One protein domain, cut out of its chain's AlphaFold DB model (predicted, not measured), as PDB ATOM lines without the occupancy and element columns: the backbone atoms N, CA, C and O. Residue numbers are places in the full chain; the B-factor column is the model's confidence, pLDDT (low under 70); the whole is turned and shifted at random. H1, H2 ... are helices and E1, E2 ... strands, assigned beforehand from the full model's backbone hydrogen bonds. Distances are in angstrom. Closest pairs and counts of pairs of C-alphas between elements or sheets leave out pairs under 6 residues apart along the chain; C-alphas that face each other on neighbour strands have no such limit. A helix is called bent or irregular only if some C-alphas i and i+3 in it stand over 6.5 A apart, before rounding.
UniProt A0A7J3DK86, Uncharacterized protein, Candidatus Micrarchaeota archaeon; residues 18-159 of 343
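AT A GLANCE: This is residues 18 to 159 of the 343 residues of an uncharacterized protein of Candidatus Micrarchaeota archaeon (UniProt A0A7J3DK86). A strongly twisted sheet of five antiparallel strands curls round the helix H5 on one face, while H2 crosses the other face over E3, E4 and E5. H1 sits by the first residues of E2 and the last of E3, and H3 packs near the first residues of E3, followed by the short H4. The printed part has 142 residues with five named helices and five named strands, in the order H1 E1 E2 H2 H3 H4 E3 E4 E5 H5; the sheet order is E1 E2 E3 E4 E5, and the class is mixed, helices and strands. The whole is compact, with a radius of gyration of the C-alphas of 14.5 A and spans of 40 by 33 by 32 A.

IN THESE COORDINATES: H1, residues 20 to 27, begins with C-alpha 20 at (-4.984, 14.678, -42.750). E1 is residues 35 to 37 and E2 residues 46 to 51, 16.2 A long. H2, residues 58 to 70, is 18.6 A long. H3, residues 80 to 91, is 19.3 A long and irregular, with C-alphas 88 and 91 7.8 A apart. H4, residues 93 to 97, is only just irregular, with C-alphas 93 and 96 6.6 A apart. E3, residues 98 to 105, measures 23.9 A, E4, residues 110 to 120, 29.7 A, and E5, residues 125 to 135, 29.3 A; E5 bends by 60 degrees at residue 132. H5, residues 144 to 157, is 20.0 A long and ends with C-alpha 157 at (-21.880, -5.457, -49.274).

HOW THE PARTS SIT: E3, E4 and E5 form a meander, each strand the antiparallel neighbour of the one before. N 101 and O 114 of the hairpin E3 and E4 are 2.8 A apart, and N 119 and O 127 of the hairpin E4 and E5 2.8 A. N 49 of E2 is 3.0 A from O 102 of E3, and N 36 of E1 2.9 A from O 50 of E2. There are three layers, helices on both faces of a sheet: H1, H2 and H3 on one face, H5 on the other. H2 runs across the strands, at 88 degrees to E3 on the local plane, at a height of 8.3 A over the sheet; its closest C-alphas to E4 are those of Ser 63 and Tyr 113, 5.9 A. The closest C-alphas of H5 and E4, Ala 156 and Val 118, are 5.8 A apart. H3 and H4 touch only at the corner, and H4 only grazes the sheet. Every O i to N i+4 pair is within hydrogen-bond range in H1, H2 and H5; in H3 6 of 8 are, and in H4 0 of 1, with 1 of 2 O i to N i+3 pairs.

THE WHOLE: The two C-alphas farthest apart, of Ala 27 and Ser 122, are 42.1 A apart. The printed part has no cut and no long link. The mean pLDDT of the printed part is 86.3; residues 18 to 20, 75 and 90 to 96 are under 70.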
ATOM      1  N   LYS A  18     -11.087  16.713 -45.579       48.72
ATOM      2  CA  LYS A  18     -11.030  15.481 -44.752       48.72
ATOM      3  C   LYS A  18      -9.958  14.512 -45.300       48.72
ATOM      4  O   LYS A  18     -10.327  13.504 -45.870       48.72
ATOM      5  N   MET A  19      -8.649  14.778 -45.164       54.31
ATOM      6  CA  MET A  19      -7.624  13.734 -45.445       54.31
ATOM      7  C   MET A  19      -6.336  13.768 -44.598       54.31
ATOM      8  O   MET A  19      -5.453  12.952 -44.815       54.31
ATOM      9  N   ARG A  20      -6.242  14.575 -43.529       67.44
ATOM     10  CA  ARG A  20      -4.984  14.678 -42.750       67.44
ATOM     11  C   ARG A  20      -4.523  13.383 -42.067       67.44
ATOM     12  O   ARG A  20      -3.330  13.229 -41.843       67.44
ATOM     13  N   ALA A  21      -5.436  12.489 -41.686       70.81
ATOM     14  CA  ALA A  21      -5.077  11.255 -40.982       70.81
ATOM     15  C   ALA A  21      -4.469  10.211 -41.930       70.81
ATOM     16  O   ALA A  21      -3.391   9.702 -41.652       70.81
ATOM     17  N   LEU A  22      -5.127   9.941 -43.063       73.25
ATOM     18  CA  LEU A  22      -4.636   8.982 -44.056       73.25
ATOM     19  C   LEU A  22      -3.361   9.484 -44.744       73.25
ATOM     20  O   LEU A  22      -2.418   8.720 -44.901       73.25
ATOM     21  N   GLU A  23      -3.290  10.780 -45.060       78.25
ATOM     22  CA  GLU A  23      -2.075  11.412 -45.592       78.25
ATOM     23  C   GLU A  23      -0.872  11.224 -44.656       78.25
ATOM     24  O   GLU A  23       0.236  10.986 -45.124       78.25
ATOM     25  N   ARG A  24      -1.082  11.282 -43.332       75.44
ATOM     26  CA  ARG A  24      -0.019  11.021 -42.350       75.44
ATOM     27  C   ARG A  24       0.408   9.564 -42.319       75.44
ATOM     28  O   ARG A  24       1.594   9.310 -42.254       75.44
ATOM     29  N   LEU A  25      -0.531   8.624 -42.389       73.00
ATOM     30  CA  LEU A  25      -0.196   7.197 -42.409       73.00
ATOM     31  C   LEU A  25       0.658   6.835 -43.627       73.00
ATOM     32  O   LEU A  25       1.647   6.125 -43.487       73.00
ATOM     33  N   LEU A  26       0.307   7.383 -44.796       73.56
ATOM     34  CA  LEU A  26       1.112   7.237 -46.008       73.56
ATOM     35  C   LEU A  26       2.483   7.919 -45.857       73.56
ATOM     36  O   LEU A  26       3.487   7.383 -46.317       73.56
ATOM     37  N   ALA A  27       2.548   9.073 -45.183       75.31
ATOM     38  CA  ALA A  27       3.815   9.740 -44.871       75.31
ATOM     39  C   ALA A  27       4.687   8.952 -43.872       75.31
ATOM     40  O   ALA A  27       5.909   9.011 -43.966       75.31
ATOM     41  N   ASP A  28       4.071   8.187 -42.966       76.44
ATOM     42  CA  ASP A  28       4.736   7.290 -42.012       76.44
ATOM     43  C   ASP A  28       5.143   5.943 -42.657       76.44
ATOM     44  O   ASP A  28       5.622   5.046 -41.965       76.44
ATOM     45  N   GLY A  29       4.969   5.795 -43.977       77.75
ATOM     46  CA  GLY A  29       5.433   4.644 -44.755       77.75
ATOM     47  C   GLY A  29       4.496   3.434 -44.763       77.75
ATOM     48  O   GLY A  29       4.906   2.374 -45.222       77.75
ATOM     49  N   ILE A  30       3.255   3.569 -44.283       76.50
ATOM     50  CA  ILE A  30       2.263   2.484 -44.323       76.50
ATOM     51  C   ILE A  30       1.748   2.329 -45.753       76.50
ATOM     52  O   ILE A  30       1.215   3.277 -46.336       76.50
ATOM     53  N   GLU A  31       1.873   1.134 -46.323       79.81
ATOM     54  CA  GLU A  31       1.431   0.863 -47.688       79.81
ATOM     55  C   GLU A  31      -0.083   0.588 -47.769       79.81
ATOM     56  O   GLU A  31      -0.678  -0.041 -46.898       79.81
ATOM     57  N   MET A  32      -0.721   0.975 -48.880       72.25
ATOM     58  CA  MET A  32      -2.152   0.707 -49.131       72.25
ATOM     59  C   MET A  32      -2.498  -0.786 -49.245       72.25
ATOM     60  O   MET A  32      -3.666  -1.148 -49.196       72.25
ATOM     61  N   LYS A  33      -1.508  -1.671 -49.403       75.38
ATOM     62  CA  LYS A  33      -1.735  -3.121 -49.319       75.38
ATOM     63  C   LYS A  33      -2.010  -3.585 -47.882       75.38
ATOM     64  O   LYS A  33      -2.611  -4.629 -47.682       75.38
ATOM     65  N   GLU A  34      -1.584  -2.809 -46.884       77.00
ATOM     66  CA  GLU A  34      -1.736  -3.146 -45.463       77.00
ATOM     67  C   GLU A  34      -3.065  -2.644 -44.891       77.00
ATOM     68  O   GLU A  34      -3.570  -3.192 -43.906       77.00
ATOM     69  N   ILE A  35      -3.645  -1.609 -45.507       82.06
ATOM     70  CA  ILE A  35      -4.901  -0.986 -45.088       82.06
ATOM     71  C   ILE A  35      -5.773  -0.578 -46.268       82.06
ATOM     72  O   ILE A  35      -5.301  -0.046 -47.266       82.06
ATOM     73  N   LYS A  36      -7.086  -0.690 -46.099       87.31
ATOM     74  CA  LYS A  36      -8.068  -0.186 -47.054       87.31
ATOM     75  C   LYS A  36      -8.841   0.977 -46.449       87.31
ATOM     76  O   LYS A  36      -9.363   0.893 -45.340       87.31
ATOM     77  N   LYS A  37      -8.931   2.093 -47.175       87.62
ATOM     78  CA  LYS A  37      -9.769   3.229 -46.765       87.62
ATOM     79  C   LYS A  37     -11.242   2.842 -46.892       87.62
ATOM     80  O   LYS A  37     -11.655   2.325 -47.924       87.62
ATOM     81  N   ILE A  38     -12.032   3.182 -45.878       86.94
ATOM     82  CA  ILE A  38     -13.479   2.970 -45.887       86.94
ATOM     83  C   ILE A  38     -14.165   4.301 -46.185       86.94
ATOM     84  O   ILE A  38     -14.041   5.257 -45.413       86.94
ATOM     85  N   ASP A  39     -14.878   4.379 -47.310       86.62
ATOM     86  CA  ASP A  39     -15.548   5.607 -47.748       86.62
ATOM     87  C   ASP A  39     -16.974   5.699 -47.185       86.62
ATOM     88  O   ASP A  39     -17.975   5.515 -47.871       86.62
ATOM     89  N   ILE A  40     -17.051   5.980 -45.880       85.88
ATOM     90  CA  ILE A  40     -18.302   6.245 -45.161       85.88
ATOM     91  C   ILE A  40     -18.228   7.589 -44.451       85.88
ATOM     92  O   ILE A  40     -17.195   7.993 -43.911       85.88
ATOM     93  N   ALA A  41     -19.360   8.290 -44.431       86.69
ATOM     94  CA  ALA A  41     -19.503   9.539 -43.706       86.69
ATOM     95  C   ALA A  41     -19.340   9.318 -42.193       86.69
ATOM     96  O   ALA A  41     -20.227   8.810 -41.513       86.69
ATOM     97  N   LEU A  42     -18.201   9.757 -41.660       89.00
ATOM     98  CA  LEU A  42     -17.945   9.825 -40.224       89.00
ATOM     99  C   LEU A  42     -18.167  11.240 -39.671       89.00
ATOM    100  O   LEU A  42     -18.044  12.222 -40.428       89.00
ATOM    101  N   PRO A  43     -18.402  11.364 -38.345       90.81
ATOM    102  CA  PRO A  43     -18.337  12.640 -37.642       90.81
ATOM    103  C   PRO A  43     -17.072  13.425 -38.011       90.81
ATOM    104  O   PRO A  43     -16.032  12.859 -38.368       90.81
ATOM    105  N   GLN A  44     -17.154  14.754 -37.971       89.44
ATOM    106  CA  GLN A  44     -16.036  15.606 -38.367       89.44
ATOM    107  C   GLN A  44     -14.778  15.291 -37.543       89.44
ATOM    108  O   GLN A  44     -14.835  15.183 -36.321       89.44
ATOM    109  N   GLY A  45     -13.635  15.174 -38.227       89.88
ATOM    110  CA  GLY A  45     -12.343  14.901 -37.592       89.88
ATOM    111  C   GLY A  45     -11.999  13.420 -37.431       89.88
ATOM    112  O   GLY A  45     -10.999  13.126 -36.785       89.88
ATOM    113  N   TYR A  46     -12.782  12.510 -38.023       93.50
ATOM    114  CA  TYR A  46     -12.511  11.072 -37.990       93.50
ATOM    115  C   TYR A  46     -12.438  10.454 -39.392       93.50
ATOM    116  O   TYR A  46     -13.086  10.924 -40.330       93.50
ATOM    117  N   SER A  47     -11.651   9.387 -39.512       93.06
ATOM    118  CA  SER A  47     -11.551   8.506 -40.685       93.06
ATOM    119  C   SER A  47     -11.572   7.043 -40.236       93.06
ATOM    120  O   SER A  47     -11.195   6.758 -39.102       93.06
ATOM    121  N   ALA A  48     -11.970   6.120 -41.111       92.56
ATOM    122  CA  ALA A  48     -11.907   4.687 -40.843       92.56
ATOM    123  C   ALA A  48     -11.063   3.968 -41.893       92.56
ATOM    124  O   ALA A  48     -11.060   4.335 -43.073       92.56
ATOM    125  N   VAL A  49     -10.353   2.948 -41.431       91.25
ATOM    126  CA  VAL A  49      -9.572   2.037 -42.260       91.25
ATOM    127  C   VAL A  49      -9.915   0.605 -41.878       91.25
ATOM    128  O   VAL A  49     -10.150   0.313 -40.704       91.25
ATOM    129  N   GLU A  50      -9.945  -0.272 -42.866       89.88
ATOM    130  CA  GLU A  50      -9.906  -1.713 -42.673       89.88
ATOM    131  C   GLU A  50      -8.444  -2.152 -42.660       89.88
ATOM    132  O   GLU A  50      -7.635  -1.687 -43.469       89.88
ATOM    133  N   ILE A  51      -8.104  -3.027 -41.724       85.38
ATOM    134  CA  ILE A  51      -6.792  -3.652 -41.633       85.38
ATOM    135  C   ILE A  51      -6.809  -4.864 -42.563       85.38
ATOM    136  O   ILE A  51      -7.568  -5.814 -42.353       85.38
ATOM    137  N   ILE A  52      -5.989  -4.799 -43.611       82.06
ATOM    138  CA  ILE A  52      -5.891  -5.850 -44.627       82.06
ATOM    139  C   ILE A  52      -4.771  -6.817 -44.272       82.06
ATOM    140  O   ILE A  52      -4.996  -8.019 -44.304       82.06
ATOM    141  N   HIS A  53      -3.610  -6.296 -43.862       82.44
ATOM    142  CA  HIS A  53      -2.477  -7.107 -43.429       82.44
ATOM    143  C   HIS A  53      -1.970  -6.629 -42.057       82.44
ATOM    144  O   HIS A  53      -1.704  -5.429 -41.892       82.44
ATOM    145  N   PRO A  54      -1.838  -7.522 -41.055       84.62
ATOM    146  CA  PRO A  54      -1.455  -7.125 -39.701       84.62
ATOM    147  C   PRO A  54       0.065  -6.963 -39.539       84.62
ATOM    148  O   PRO A  54       0.525  -6.108 -38.778       84.62
ATOM    149  N   ARG A  55       0.865  -7.756 -40.267       84.62
ATOM    150  CA  ARG A  55       2.335  -7.742 -40.189       84.62
ATOM    151  C   ARG A  55       2.905  -6.380 -40.584       84.62
ATOM    152  O   ARG A  55       2.613  -5.882 -41.662       84.62
ATOM    153  N   GLY A  56       3.722  -5.796 -39.706       80.06
ATOM    154  CA  GLY A  56       4.360  -4.495 -39.937       80.06
ATOM    155  C   GLY A  56       3.430  -3.284 -39.801       80.06
ATOM    156  O   GLY A  56       3.922  -2.160 -39.795       80.06
ATOM    157  N   ASN A  57       2.121  -3.484 -39.609       87.62
ATOM    158  CA  ASN A  57       1.138  -2.408 -39.605       87.62
ATOM    159  C   ASN A  57       1.034  -1.730 -38.217       87.62
ATOM    160  O   ASN A  57       0.449  -2.289 -37.279       87.62
ATOM    161  N   PRO A  58       1.516  -0.483 -38.041       88.06
ATOM    162  CA  PRO A  58       1.505   0.187 -36.739       88.06
ATOM    163  C   PRO A  58       0.098   0.620 -36.292       88.06
ATOM    164  O   PRO A  58      -0.099   1.001 -35.134       88.06
ATOM    165  N   ILE A  59      -0.906   0.622 -37.176       92.00
ATOM    166  CA  ILE A  59      -2.307   0.839 -36.786       92.00
ATOM    167  C   ILE A  59      -2.838  -0.397 -36.075       92.00
ATOM    168  O   ILE A  59      -3.511  -0.242 -35.056       92.00
ATOM    169  N   PHE A  60      -2.504  -1.595 -36.558       93.38
ATOM    170  CA  PHE A  60      -2.931  -2.844 -35.934       93.38
ATOM    171  C   PHE A  60      -2.427  -2.940 -34.490       93.38
ATOM    172  O   PHE A  60      -3.240  -3.034 -33.572       93.38
ATOM    173  N   GLY A  61      -1.127  -2.732 -34.252       92.44
ATOM    174  CA  GLY A  61      -0.566  -2.742 -32.891       92.44
ATOM    175  C   GLY A  61      -1.224  -1.729 -31.937       92.44
ATOM    176  O   GLY A  61      -1.547  -2.058 -30.794       92.44
ATOM    177  N   ARG A  62      -1.506  -0.506 -32.412       95.00
ATOM    178  CA  ARG A  62      -2.227   0.523 -31.631       95.00
ATOM    179  C   ARG A  62      -3.701   0.183 -31.401       95.00
ATOM    180  O   ARG A  62      -4.295   0.653 -30.430       95.00
ATOM    181  N   SER A  63      -4.296  -0.591 -32.300       96.25
ATOM    182  CA  SER A  63      -5.676  -1.060 -32.185       96.25
ATOM    183  C   SER A  63      -5.784  -2.184 -31.166       96.25
ATOM    184  O   SER A  63      -6.643  -2.100 -30.293       96.25
ATOM    185  N   LEU A  64      -4.840  -3.129 -31.170       95.25
ATOM    186  CA  LEU A  64      -4.725  -4.148 -30.128       95.25
ATOM    187  C   LEU A  64      -4.454  -3.535 -28.747       95.25
ATOM    188  O   LEU A  64      -5.019  -3.972 -27.751       95.25
ATOM    189  N   GLU A  65      -3.667  -2.458 -28.656       95.31
ATOM    190  CA  GLU A  65      -3.500  -1.736 -27.386       95.31
ATOM    191  C   GLU A  65      -4.831  -1.170 -26.860       95.31
ATOM    192  O   GLU A  65      -5.115  -1.248 -25.664       95.31
ATOM    193  N   LEU A  66      -5.654  -0.596 -27.742       95.62
ATOM    194  CA  LEU A  66      -6.981  -0.107 -27.372       95.62
ATOM    195  C   LEU A  66      -7.921  -1.260 -26.996       95.62
ATOM    196  O   LEU A  66      -8.655  -1.140 -26.019       95.62
ATOM    197  N   TYR A  67      -7.884  -2.353 -27.753       94.94
ATOM    198  CA  TYR A  67      -8.650  -3.568 -27.509       94.94
ATOM    199  C   TYR A  67      -8.356  -4.148 -26.120       94.94
ATOM    200  O   TYR A  67      -9.264  -4.205 -25.298       94.94
ATOM    201  N   ARG A  68      -7.086  -4.408 -25.790       94.12
ATOM    202  CA  ARG A  68      -6.656  -4.893 -24.463       94.12
ATOM    203  C   ARG A  68      -7.066  -3.971 -23.316       94.12
ATOM    204  O   ARG A  68      -7.357  -4.425 -22.220       94.12
ATOM    205  N   LYS A  69      -7.086  -2.655 -23.548       94.00
ATOM    206  CA  LYS A  69      -7.551  -1.682 -22.544       94.00
ATOM    207  C   LYS A  69      -9.063  -1.706 -22.347       94.00
ATOM    208  O   LYS A  69      -9.528  -1.378 -21.263       94.00
ATOM    209  N   ALA A  70      -9.819  -2.004 -23.399       90.50
ATOM    210  CA  ALA A  70     -11.273  -2.068 -23.347       90.50
ATOM    211  C   ALA A  70     -11.782  -3.410 -22.806       90.50
ATOM    212  O   ALA A  70     -12.826  -3.428 -22.165       90.50
ATOM    213  N   PHE A  71     -11.029  -4.483 -23.040       88.38
ATOM    214  CA  PHE A  71     -11.302  -5.842 -22.583       88.38
ATOM    215  C   PHE A  71     -10.081  -6.317 -21.783       88.38
ATOM    216  O   PHE A  71      -9.176  -6.926 -22.347       88.38
ATOM    217  N   PRO A  72      -9.965  -5.925 -20.500       81.69
ATOM    218  CA  PRO A  72      -8.781  -6.218 -19.698       81.69
ATOM    219  C   PRO A  72      -8.715  -7.678 -19.239       81.69
ATOM    220  O   PRO A  72      -7.618  -8.156 -18.955       81.69
ATOM    221  N   ASN A  73      -9.856  -8.371 -19.166       77.69
ATOM    222  CA  ASN A  73      -9.904  -9.787 -18.829       77.69
ATOM    223  C   ASN A  73      -9.493 -10.622 -20.062       77.69
ATOM    224  O   ASN A  73     -10.188 -10.565 -21.078       77.69
ATOM    225  N   PRO A  74      -8.360 -11.354 -20.025       75.00
ATOM    226  CA  PRO A  74      -7.947 -12.208 -21.134       75.00
ATOM    227  C   PRO A  74      -8.928 -13.354 -21.405       75.00
ATOM    228  O   PRO A  74      -9.016 -13.777 -22.549       75.00
ATOM    229  N   ASP A  75      -9.693 -13.799 -20.406       69.56
ATOM    230  CA  ASP A  75     -10.637 -14.915 -20.554       69.56
ATOM    231  C   ASP A  75     -11.937 -14.495 -21.269       69.56
ATOM    232  O   ASP A  75     -12.697 -15.335 -21.745       69.56
ATOM    233  N   GLU A  76     -12.192 -13.187 -21.374       70.56
ATOM    234  CA  GLU A  76     -13.372 -12.602 -22.029       70.56
ATOM    235  C   GLU A  76     -13.061 -12.035 -23.423       70.56
ATOM    236  O   GLU A  76     -13.894 -11.341 -24.011       70.56
ATOM    237  N   ARG A  77     -11.843 -12.241 -23.937       83.62
ATOM    238  CA  ARG A  77     -11.395 -11.624 -25.187       83.62
ATOM    239  C   ARG A  77     -10.648 -12.628 -26.059       83.62
ATOM    240  O   ARG A  77      -9.855 -13.416 -25.564       83.62
ATOM    241  N   GLU A  78     -10.839 -12.538 -27.370       86.06
ATOM    242  CA  GLU A  78     -10.005 -13.251 -28.345       86.06
ATOM    243  C   GLU A  78      -8.545 -12.800 -28.200       86.06
ATOM    244  O   GLU A  78      -8.272 -11.597 -28.046       86.06
ATOM    245  N   ASP A  79      -7.615 -13.750 -28.194       87.06
ATOM    246  CA  ASP A  79      -6.199 -13.462 -28.036       87.06
ATOM    247  C   ASP A  79      -5.618 -12.787 -29.290       87.06
ATOM    248  O   ASP A  79      -6.171 -12.821 -30.391       87.06
ATOM    249  N   ASP A  80      -4.498 -12.097 -29.098       91.31
ATOM    250  CA  ASP A  80      -3.920 -11.258 -30.144       91.31
ATOM    251  C   ASP A  80      -3.337 -12.084 -31.307       91.31
ATOM    252  O   ASP A  80      -3.288 -11.578 -32.430       91.31
ATOM    253  N   GLU A  81      -2.887 -13.315 -31.036       89.12
ATOM    254  CA  GLU A  81      -2.303 -14.230 -32.024       89.12
ATOM    255  C   GLU A  81      -3.402 -14.784 -32.932       89.12
ATOM    256  O   GLU A  81      -3.291 -14.658 -34.146       89.12
ATOM    257  N   SER A  82      -4.535 -15.214 -32.369       86.44
ATOM    258  CA  SER A  82      -5.715 -15.614 -33.144       86.44
ATOM    259  C   SER A  82      -6.208 -14.493 -34.072       86.44
ATOM    260  O   SER A  82      -6.398 -14.701 -35.274       86.44
ATOM    261  N   ILE A  83      -6.337 -13.255 -33.571       90.56
ATOM    262  CA  ILE A  83      -6.741 -12.108 -34.410       90.56
ATOM    263  C   ILE A  83      -5.724 -11.874 -35.536       90.56
ATOM    264  O   ILE A  83      -6.108 -11.563 -36.669       90.56
ATOM    265  N   PHE A  84      -4.429 -11.977 -35.227       90.75
ATOM    266  CA  PHE A  84      -3.358 -11.818 -36.205       90.75
ATOM    267  C   PHE A  84      -3.441 -12.897 -37.292       90.75
ATOM    268  O   PHE A  84      -3.497 -12.549 -38.472       90.75
ATOM    269  N   ASP A  85      -3.530 -14.167 -36.909       87.06
ATOM    270  CA  ASP A  85      -3.566 -15.311 -37.818       87.06
ATOM    271  C   ASP A  85      -4.784 -15.264 -38.740       87.06
ATOM    272  O   ASP A  85      -4.672 -15.509 -39.943       87.06
ATOM    273  N   ARG A  86      -5.949 -14.865 -38.221       86.50
ATOM    274  CA  ARG A  86      -7.165 -14.701 -39.029       86.50
ATOM    275  C   ARG A  86      -7.040 -13.594 -40.072       86.50
ATOM    276  O   ARG A  86      -7.620 -13.700 -41.151       86.50
ATOM    277  N   LEU A  87      -6.318 -12.516 -39.763       87.44
ATOM    278  CA  LEU A  87      -6.063 -11.436 -40.721       87.44
ATOM    279  C   LEU A  87      -4.956 -11.797 -41.717       87.44
ATOM    280  O   LEU A  87      -5.044 -11.394 -42.873       87.44
ATOM    281  N   GLU A  88      -3.922 -12.520 -41.284       84.44
ATOM    282  CA  GLU A  88      -2.793 -12.911 -42.134       84.44
ATOM    283  C   GLU A  88      -3.186 -13.997 -43.142       84.44
ATOM    284  O   GLU A  88      -2.856 -13.896 -44.321       84.44
ATOM    285  N   ASN A  89      -3.987 -14.978 -42.727       73.94
ATOM    286  CA  ASN A  89      -4.386 -16.100 -43.579       73.94
ATOM    287  C   ASN A  89      -5.580 -15.784 -44.501       73.94
ATOM    288  O   ASN A  89      -6.238 -16.702 -44.993       73.94
ATOM    289  N   LYS A  90      -5.864 -14.498 -44.766       67.06
ATOM    290  CA  LYS A  90      -6.978 -14.025 -45.614       67.06
ATOM    291  C   LYS A  90      -6.941 -14.532 -47.062       67.06
ATOM    292  O   LYS A  90      -7.985 -14.543 -47.711       67.06
ATOM    293  N   GLU A  91      -5.769 -14.910 -47.577       51.88
ATOM    294  CA  GLU A  91      -5.576 -15.276 -48.990       51.88
ATOM    295  C   GLU A  91      -5.916 -16.746 -49.317       51.88
ATOM    296  O   GLU A  91      -6.141 -17.077 -50.484       51.88
ATOM    297  N   GLU A  92      -6.048 -17.626 -48.319       44.69
ATOM    298  CA  GLU A  92      -6.470 -19.021 -48.520       44.69
ATOM    299  C   GLU A  92      -7.997 -19.162 -48.388       44.69
ATOM    300  O   GLU A  92      -8.540 -19.506 -47.341       44.69
ATOM    301  N   GLY A  93      -8.733 -18.879 -49.467       53.75
ATOM    302  CA  GLY A  93     -10.184 -19.094 -49.517       53.75
ATOM    303  C   GLY A  93     -10.971 -18.424 -48.372       53.75
ATOM    304  O   GLY A  93     -10.948 -17.208 -48.212       53.75
ATOM    305  N   TYR A  94     -11.726 -19.230 -47.620       46.91
ATOM    306  CA  TYR A  94     -12.789 -18.875 -46.662       46.91
ATOM    307  C   TYR A  94     -12.404 -17.938 -45.483       46.91
ATOM    308  O   TYR A  94     -13.290 -17.555 -44.719       46.91
ATOM    309  N   ASN A  95     -11.141 -17.513 -45.349       52.53
ATOM    310  CA  ASN A  95     -10.682 -16.502 -44.377       52.53
ATOM    311  C   ASN A  95     -10.913 -15.047 -44.818       52.53
ATOM    312  O   ASN A  95     -10.718 -14.115 -44.037       52.53
ATOM    313  N   ASN A  96     -11.411 -14.825 -46.037       63.78
ATOM    314  CA  ASN A  96     -11.825 -13.502 -46.514       63.78
ATOM    315  C   ASN A  96     -13.026 -12.891 -45.757       63.78
ATOM    316  O   ASN A  96     -13.432 -11.772 -46.066       63.78
ATOM    317  N   LEU A  97     -13.605 -13.620 -44.800       85.19
ATOM    318  CA  LEU A  97     -14.807 -13.230 -44.070       85.19
ATOM    319  C   LEU A  97     -14.514 -12.463 -42.777       85.19
ATOM    320  O   LEU A  97     -15.416 -11.802 -42.271       85.19
ATOM    321  N   PHE A  98     -13.305 -12.568 -42.213       92.12
ATOM    322  CA  PHE A  98     -12.941 -11.867 -40.978       92.12
ATOM    323  C   PHE A  98     -12.383 -10.477 -41.279       92.12
ATOM    324  O   PHE A  98     -11.522 -10.295 -42.140       92.12
ATOM    325  N   HIS A  99     -12.844  -9.473 -40.544       93.69
ATOM    326  CA  HIS A  99     -12.451  -8.089 -40.755       93.69
ATOM    327  C   HIS A  99     -12.124  -7.414 -39.433       93.69
ATOM    328  O   HIS A  99     -12.851  -7.545 -38.450       93.69
ATOM    329  N   ALA A 100     -11.067  -6.607 -39.451       95.19
ATOM    330  CA  ALA A 100     -10.710  -5.707 -38.372       95.19
ATOM    331  C   ALA A 100     -10.675  -4.275 -38.910       95.19
ATOM    332  O   ALA A 100     -10.091  -4.003 -39.961       95.19
ATOM    333  N   ILE A 101     -11.304  -3.347 -38.195       96.44
ATOM    334  CA  ILE A 101     -11.370  -1.934 -38.566       96.44
ATOM    335  C   ILE A 101     -10.835  -1.054 -37.445       96.44
ATOM    336  O   ILE A 101     -11.030  -1.329 -36.259       96.44
ATOM    337  N   SER A 102     -10.246   0.071 -37.836       96.69
ATOM    338  CA  SER A 102      -9.783   1.101 -36.913       96.69
ATOM    339  C   SER A 102     -10.357   2.455 -37.288       96.69
ATOM    340  O   SER A 102     -10.306   2.887 -38.441       96.69
ATOM    341  N   ILE A 103     -10.868   3.164 -36.282       96.50
ATOM    342  CA  ILE A 103     -11.265   4.566 -36.399       96.50
ATOM    343  C   ILE A 103     -10.105   5.423 -35.916       96.50
ATOM    344  O   ILE A 103      -9.574   5.223 -34.821       96.50
ATOM    345  N   LEU A 104      -9.741   6.407 -36.725       95.19
ATOM    346  CA  LEU A 104      -8.646   7.330 -36.485       95.19
ATOM    347  C   LEU A 104      -9.192   8.737 -36.266       95.19
ATOM    348  O   LEU A 104     -10.150   9.143 -36.924       95.19
ATOM    349  N   ASP A 105      -8.571   9.492 -35.363       94.06
ATOM    350  CA  ASP A 105      -8.798  10.936 -35.277       94.06
ATOM    351  C   ASP A 105      -7.973  11.714 -36.316       94.06
ATOM    352  O   ASP A 105      -7.120  11.163 -37.010       94.06
ATOM    353  N   GLU A 106      -8.186  13.029 -36.395       90.88
ATOM    354  CA  GLU A 106      -7.480  13.946 -37.303       90.88
ATOM    355  C   GLU A 106      -5.947  13.911 -37.187       90.88
ATOM    356  O   GLU A 106      -5.246  14.402 -38.075       90.88
ATOM    357  N   ARG A 107      -5.419  13.368 -36.081       89.31
ATOM    358  CA  ARG A 107      -3.983  13.231 -35.836       89.31
ATOM    359  C   ARG A 107      -3.449  11.857 -36.234       89.31
ATOM    360  O   ARG A 107      -2.258  11.634 -36.047       89.31
ATOM    361  N   GLY A 108      -4.291  10.965 -36.756       89.19
ATOM    362  CA  GLY A 108      -3.937   9.586 -37.091       89.19
ATOM    363  C   GLY A 108      -3.864   8.660 -35.873       89.19
ATOM    364  O   GLY A 108      -3.243   7.600 -35.947       89.19
ATOM    365  N   ARG A 109      -4.444   9.044 -34.724       93.12
ATOM    366  CA  ARG A 109      -4.461   8.193 -33.521       93.12
ATOM    367  C   ARG A 109      -5.667   7.268 -33.561       93.12
ATOM    368  O   ARG A 109      -6.777   7.735 -33.801       93.12
ATOM    369  N   VAL A 110      -5.464   5.993 -33.228       95.62
ATOM    370  CA  VAL A 110      -6.555   5.021 -33.081       95.62
ATOM    371  C   VAL A 110      -7.446   5.427 -31.915       95.62
ATOM    372  O   VAL A 110      -6.984   5.523 -30.776       95.62
ATOM    373  N   VAL A 111      -8.717   5.679 -32.197       96.69
ATOM    374  CA  VAL A 111      -9.748   6.049 -31.222       96.69
ATOM    375  C   VAL A 111     -10.899   5.054 -31.158       96.69
ATOM    376  O   VAL A 111     -11.671   5.106 -30.203       96.69
ATOM    377  N   GLY A 112     -11.000   4.157 -32.133       96.75
ATOM    378  CA  GLY A 112     -11.961   3.069 -32.142       96.75
ATOM    379  C   GLY A 112     -11.385   1.842 -32.826       96.75
ATOM    380  O   GLY A 112     -10.535   1.978 -33.706       96.75
ATOM    381  N   TYR A 113     -11.854   0.675 -32.411       96.94
ATOM    382  CA  TYR A 113     -11.504  -0.616 -32.985       96.94
ATOM    383  C   TYR A 113     -12.740  -1.511 -33.014       96.94
ATOM    384  O   TYR A 113     -13.583  -1.447 -32.113       96.94
ATOM    385  N   SER A 114     -12.854  -2.340 -34.046       96.44
ATOM    386  CA  SER A 114     -13.811  -3.439 -34.065       96.44
ATOM    387  C   SER A 114     -13.302  -4.585 -34.921       96.44
ATOM    388  O   SER A 114     -12.728  -4.336 -35.976       96.44
ATOM    389  N   GLN A 115     -13.631  -5.810 -34.512       95.25
ATOM    390  CA  GLN A 115     -13.570  -6.986 -35.378       95.25
ATOM    391  C   GLN A 115     -14.946  -7.625 -35.564       95.25
ATOM    392  O   GLN A 115     -15.847  -7.423 -34.737       95.25
ATOM    393  N   PHE A 116     -15.129  -8.291 -36.700       95.88
ATOM    394  CA  PHE A 116     -16.373  -8.942 -37.095       95.88
ATOM    395  C   PHE A 116     -16.142  -9.948 -38.226       95.88
ATOM    396  O   PHE A 116     -15.196  -9.807 -39.001       95.88
ATOM    397  N   THR A 117     -17.080 -10.882 -38.387       95.12
ATOM    398  CA  THR A 117     -17.119 -11.814 -39.521       95.12
ATOM    399  C   THR A 117     -18.315 -11.522 -40.427       95.12
ATOM    400  O   THR A 117     -19.417 -11.261 -39.949       95.12
ATOM    401  N   VAL A 118     -18.148 -11.586 -41.746       95.38
ATOM    402  CA  VAL A 118     -19.250 -11.598 -42.719       95.38
ATOM    403  C   VAL A 118     -19.621 -13.051 -43.003       95.38
ATOM    404  O   VAL A 118     -18.951 -13.739 -43.761       95.38
ATOM    405  N   MET A 119     -20.684 -13.556 -42.382       95.19
ATOM    406  CA  MET A 119     -21.051 -14.969 -42.457       95.19
ATOM    407  C   MET A 119     -22.057 -15.220 -43.590       95.19
ATOM    408  O   MET A 119     -23.132 -14.608 -43.600       95.19
ATOM    409  N   PRO A 120     -21.772 -16.125 -44.544       93.88
ATOM    410  CA  PRO A 120     -22.763 -16.552 -45.522       93.88
ATOM    411  C   PRO A 120     -23.862 -17.374 -44.842       93.88
ATOM    412  O   PRO A 120     -23.577 -18.314 -44.107       93.88
ATOM    413  N   ILE A 121     -25.122 -17.034 -45.119       94.81
ATOM    414  CA  ILE A 121     -26.301 -17.798 -44.665       94.81
ATOM    415  C   ILE A 121     -27.045 -18.466 -45.835       94.81
ATOM    416  O   ILE A 121     -27.919 -19.312 -45.639       94.81
ATOM    417  N   SER A 122     -26.720 -18.064 -47.067       94.19
ATOM    418  CA  SER A 122     -27.067 -18.737 -48.319       94.19
ATOM    419  C   SER A 122     -26.115 -18.289 -49.440       94.19
ATOM    420  O   SER A 122     -25.182 -17.511 -49.213       94.19
ATOM    421  N   GLU A 123     -26.354 -18.760 -50.665       92.50
ATOM    422  CA  GLU A 123     -25.631 -18.294 -51.856       92.50
ATOM    423  C   GLU A 123     -25.781 -16.778 -52.052       92.50
ATOM    424  O   GLU A 123     -24.786 -16.100 -52.283       92.50
ATOM    425  N   GLU A 124     -26.977 -16.240 -51.802       95.06
ATOM    426  CA  GLU A 124     -27.332 -14.839 -52.071       95.06
ATOM    427  C   GLU A 124     -27.301 -13.917 -50.842       95.06
ATOM    428  O   GLU A 124     -27.435 -12.703 -50.986       95.06
ATOM    429  N   LYS A 125     -27.170 -14.456 -49.621       95.69
ATOM    430  CA  LYS A 125     -27.346 -13.687 -48.375       95.69
ATOM    431  C   LYS A 125     -26.188 -13.846 -47.400       95.69
ATOM    432  O   LYS A 125     -25.666 -14.947 -47.199       95.69
ATOM    433  N   VAL A 126     -25.857 -12.748 -46.722       96.38
ATOM    434  CA  VAL A 126     -24.861 -12.689 -45.644       96.38
ATOM    435  C   VAL A 126     -25.406 -11.973 -44.415       96.38
ATOM    436  O   VAL A 126     -26.241 -11.070 -44.508       96.38
ATOM    437  N   VAL A 127     -24.882 -12.343 -43.253       96.75
ATOM    438  CA  VAL A 127     -25.100 -11.663 -41.977       96.75
ATOM    439  C   VAL A 127     -23.755 -11.249 -41.399       96.75
ATOM    440  O   VAL A 127     -22.779 -11.983 -41.489       96.75
ATOM    441  N   VAL A 128     -23.684 -10.069 -40.795       97.12
ATOM    442  CA  VAL A 128     -22.487  -9.672 -40.046       97.12
ATOM    443  C   VAL A 128     -22.563 -10.274 -38.647       97.12
ATOM    444  O   VAL A 128     -23.556 -10.061 -37.960       97.12
ATOM    445  N   TYR A 129     -21.515 -10.948 -38.193       97.06
ATOM    446  CA  TYR A 129     -21.306 -11.285 -36.792       97.06
ATOM    447  C   TYR A 129     -20.357 -10.279 -36.148       97.06
ATOM    448  O   TYR A 129     -19.167 -10.248 -36.445       97.06
ATOM    449  N   ALA A 130     -20.896  -9.413 -35.296       95.94
ATOM    450  CA  ALA A 130     -20.121  -8.439 -34.547       95.94
ATOM    451  C   ALA A 130     -19.592  -9.062 -33.248       95.94
ATOM    452  O   ALA A 130     -20.379  -9.343 -32.351       95.94
ATOM    453  N   GLN A 131     -18.270  -9.220 -33.154       92.06
ATOM    454  CA  GLN A 131     -17.602  -9.838 -32.003       92.06
ATOM    455  C   GLN A 131     -17.181  -8.773 -30.979       92.06
ATOM    456  O   GLN A 131     -17.824  -8.599 -29.950       92.06
ATOM    457  N   TYR A 132     -16.161  -7.968 -31.301       92.12
ATOM    458  CA  TYR A 132     -15.609  -6.972 -30.377       92.12
ATOM    459  C   TYR A 132     -15.678  -5.562 -30.949       92.12
ATOM    460  O   TYR A 132     -15.481  -5.320 -32.145       92.12
ATOM    461  N   SER A 133     -15.986  -4.588 -30.090       93.88
ATOM    462  CA  SER A 133     -16.023  -3.166 -30.446       93.88
ATOM    463  C   SER A 133     -15.721  -2.271 -29.269       93.88
ATOM    464  O   SER A 133     -16.416  -2.303 -28.254       93.88
ATOM    465  N   CYS A 134     -14.761  -1.376 -29.448       93.25
ATOM    466  CA  CYS A 134     -14.424  -0.401 -28.433       93.25
ATOM    467  C   CYS A 134     -14.145   0.974 -29.031       93.25
ATOM    468  O   CYS A 134     -13.581   1.131 -30.113       93.25
ATOM    469  N   ILE A 135     -14.546   1.995 -28.279       94.31
ATOM    470  CA  ILE A 135     -14.258   3.401 -28.542       94.31
ATOM    471  C   ILE A 135     -13.565   3.968 -27.303       94.31
ATOM    472  O   ILE A 135     -14.028   3.761 -26.173       94.31
ATOM    473  N   ARG A 136     -12.473   4.715 -27.509       93.56
ATOM    474  CA  ARG A 136     -11.781   5.443 -26.437       93.56
ATOM    475  C   ARG A 136     -12.766   6.333 -25.692       93.56
ATOM    476  O   ARG A 136     -13.465   7.131 -26.309       93.56
ATOM    477  N   GLU A 137     -12.730   6.260 -24.368       89.25
ATOM    478  CA  GLU A 137     -13.657   6.952 -23.466       89.25
ATOM    479  C   GLU A 137     -13.867   8.432 -23.818       89.25
ATOM    480  O   GLU A 137     -14.989   8.858 -24.067       89.25
ATOM    481  N   ARG A 138     -12.774   9.184 -24.001       90.00
ATOM    482  CA  ARG A 138     -12.790  10.620 -24.342       90.00
ATOM    483  C   ARG A 138     -13.511  11.007 -25.648       90.00
ATOM    484  O   ARG A 138     -13.636  12.194 -25.937       90.00
ATOM    485  N   VAL A 139     -13.875  10.045 -26.498       90.31
ATOM    486  CA  VAL A 139     -14.618  10.285 -27.751       90.31
ATOM    487  C   VAL A 139     -15.907   9.463 -27.850       90.31
ATOM    488  O   VAL A 139     -16.510   9.409 -28.924       90.31
ATOM    489  N   ARG A 140     -16.343   8.833 -26.751       87.38
ATOM    490  CA  ARG A 140     -17.690   8.254 -26.657       87.38
ATOM    491  C   ARG A 140     -18.747   9.363 -26.798       87.38
ATOM    492  O   ARG A 140     -18.422  10.548 -26.730       87.38
ATOM    493  N   GLY A 141     -19.968   8.973 -27.155       83.38
ATOM    494  CA  GLY A 141     -21.083   9.891 -27.436       83.38
ATOM    495  C   GLY A 141     -21.006  10.680 -28.748       83.38
ATOM    496  O   GLY A 141     -21.927  11.381 -29.146       83.38
ATOM    497  N   ARG A 142     -19.928  10.523 -29.527       87.44
ATOM    498  CA  ARG A 142     -19.752  11.238 -30.807       87.44
ATOM    499  C   ARG A 142     -20.366  10.534 -32.019       87.44
ATOM    500  O   ARG A 142     -19.973  10.813 -33.144       87.44
ATOM    501  N   GLY A 143     -21.259   9.565 -31.811       86.88
ATOM    502  CA  GLY A 143     -21.860   8.772 -32.893       86.88
ATOM    503  C   GLY A 143     -20.927   7.744 -33.559       86.88
ATOM    504  O   GLY A 143     -21.316   7.110 -34.536       86.88
ATOM    505  N   LEU A 144     -19.712   7.532 -33.035       90.81
ATOM    506  CA  LEU A 144     -18.737   6.600 -33.624       90.81
ATOM    507  C   LEU A 144     -19.176   5.131 -33.550       90.81
ATOM    508  O   LEU A 144     -18.869   4.366 -34.457       90.81
ATOM    509  N   TYR A 145     -19.932   4.739 -32.520       87.69
ATOM    510  CA  TYR A 145     -20.484   3.383 -32.453       87.69
ATOM    511  C   TYR A 145     -21.446   3.115 -33.607       87.69
ATOM    512  O   TYR A 145     -21.303   2.091 -34.261       87.69
ATOM    513  N   LYS A 146     -22.367   4.042 -33.916       86.12
ATOM    514  CA  LYS A 146     -23.250   3.920 -35.089       86.12
ATOM    515  C   LYS A 146     -22.430   3.741 -36.367       86.12
ATOM    516  O   LYS A 146     -22.721   2.851 -37.157       86.12
ATOM    517  N   ALA A 147     -21.376   4.538 -36.526       89.06
ATOM    518  CA  ALA A 147     -20.507   4.441 -37.688       89.06
ATOM    519  C   ALA A 147     -19.824   3.071 -37.833       89.06
ATOM    520  O   ALA A 147     -19.690   2.600 -38.955       89.06
ATOM    521  N   ILE A 148     -19.438   2.402 -36.737       92.12
ATOM    522  CA  ILE A 148     -18.908   1.025 -36.790       92.12
ATOM    523  C   ILE A 148     -19.918   0.076 -37.453       92.12
ATOM    524  O   ILE A 148     -19.526  -0.748 -38.275       92.12
ATOM    525  N   TRP A 149     -21.212   0.200 -37.145       89.56
ATOM    526  CA  TRP A 149     -22.243  -0.621 -37.792       89.56
ATOM    527  C   TRP A 149     -22.352  -0.337 -39.285       89.56
ATOM    528  O   TRP A 149     -22.356  -1.273 -40.079       89.56
ATOM    529  N   ASP A 150     -22.393   0.942 -39.660       89.62
ATOM    530  CA  ASP A 150     -22.493   1.346 -41.064       89.62
ATOM    531  C   ASP A 150     -21.261   0.853 -41.859       89.62
ATOM    532  O   ASP A 150     -21.396   0.351 -42.974       89.62
ATOM    533  N   ILE A 151     -20.068   0.904 -41.248       93.06
ATOM    534  CA  ILE A 151     -18.816   0.357 -41.795       93.06
ATOM    535  C   ILE A 151     -18.906  -1.143 -42.049       93.06
ATOM    536  O   ILE A 151     -18.593  -1.593 -43.151       93.06
ATOM    537  N   ARG A 152     -19.349  -1.916 -41.057       93.88
ATOM    538  CA  ARG A 152     -19.499  -3.368 -41.195       93.88
ATOM    539  C   ARG A 152     -20.402  -3.734 -42.360       93.88
ATOM    540  O   ARG A 152     -20.085  -4.635 -43.126       93.88
ATOM    541  N   HIS A 153     -21.523  -3.031 -42.499       91.81
ATOM    542  CA  HIS A 153     -22.455  -3.272 -43.594       91.81
ATOM    543  C   HIS A 153     -21.874  -2.893 -44.949       91.81
ATOM    544  O   HIS A 153     -22.113  -3.609 -45.915       91.81
ATOM    545  N   ALA A 154     -21.115  -1.800 -45.037       91.44
ATOM    546  CA  ALA A 154     -20.447  -1.437 -46.281       91.44
ATOM    547  C   ALA A 154     -19.439  -2.506 -46.710       91.44
ATOM    548  O   ALA A 154     -19.490  -2.923 -47.859       91.44
ATOM    549  N   ILE A 155     -18.609  -2.999 -45.785       92.81
ATOM    550  CA  ILE A 155     -17.673  -4.102 -46.049       92.81
ATOM    551  C   ILE A 155     -18.440  -5.368 -46.453       92.81
ATOM    552  O   ILE A 155     -18.145  -5.971 -47.479       92.81
ATOM    553  N   ALA A 156     -19.495  -5.736 -45.721       92.69
ATOM    554  CA  ALA A 156     -20.299  -6.914 -46.044       92.69
ATOM    555  C   ALA A 156     -20.935  -6.849 -47.446       92.69
ATOM    556  O   ALA A 156     -21.033  -7.874 -48.119       92.69
ATOM    557  N   LYS A 157     -21.328  -5.659 -47.920       91.31
ATOM    558  CA  LYS A 157     -21.880  -5.457 -49.274       91.31
ATOM    559  C   LYS A 157     -20.870  -5.713 -50.390       91.31
ATOM    560  O   LYS A 157     -21.278  -6.017 -51.507       91.31
ATOM    561  N   GLU A 158     -19.573  -5.623 -50.113       91.00
ATOM    562  CA  GLU A 158     -18.533  -5.917 -51.107       91.00
ATOM    563  C   GLU A 158     -18.488  -7.400 -51.485       91.00
ATOM    564  O   GLU A 158     -17.966  -7.741 -52.542       91.00
ATOM    565  N   SER A 159     -19.110  -8.274 -50.682       88.69
ATOM    566  CA  SER A 159     -19.332  -9.678 -51.045       88.69
ATOM    567  C   SER A 159     -20.253  -9.866 -52.262       88.69
ATOM    568  O   SER A 159     -20.346 -10.975 -52.782       88.69
TER     569      SER A 159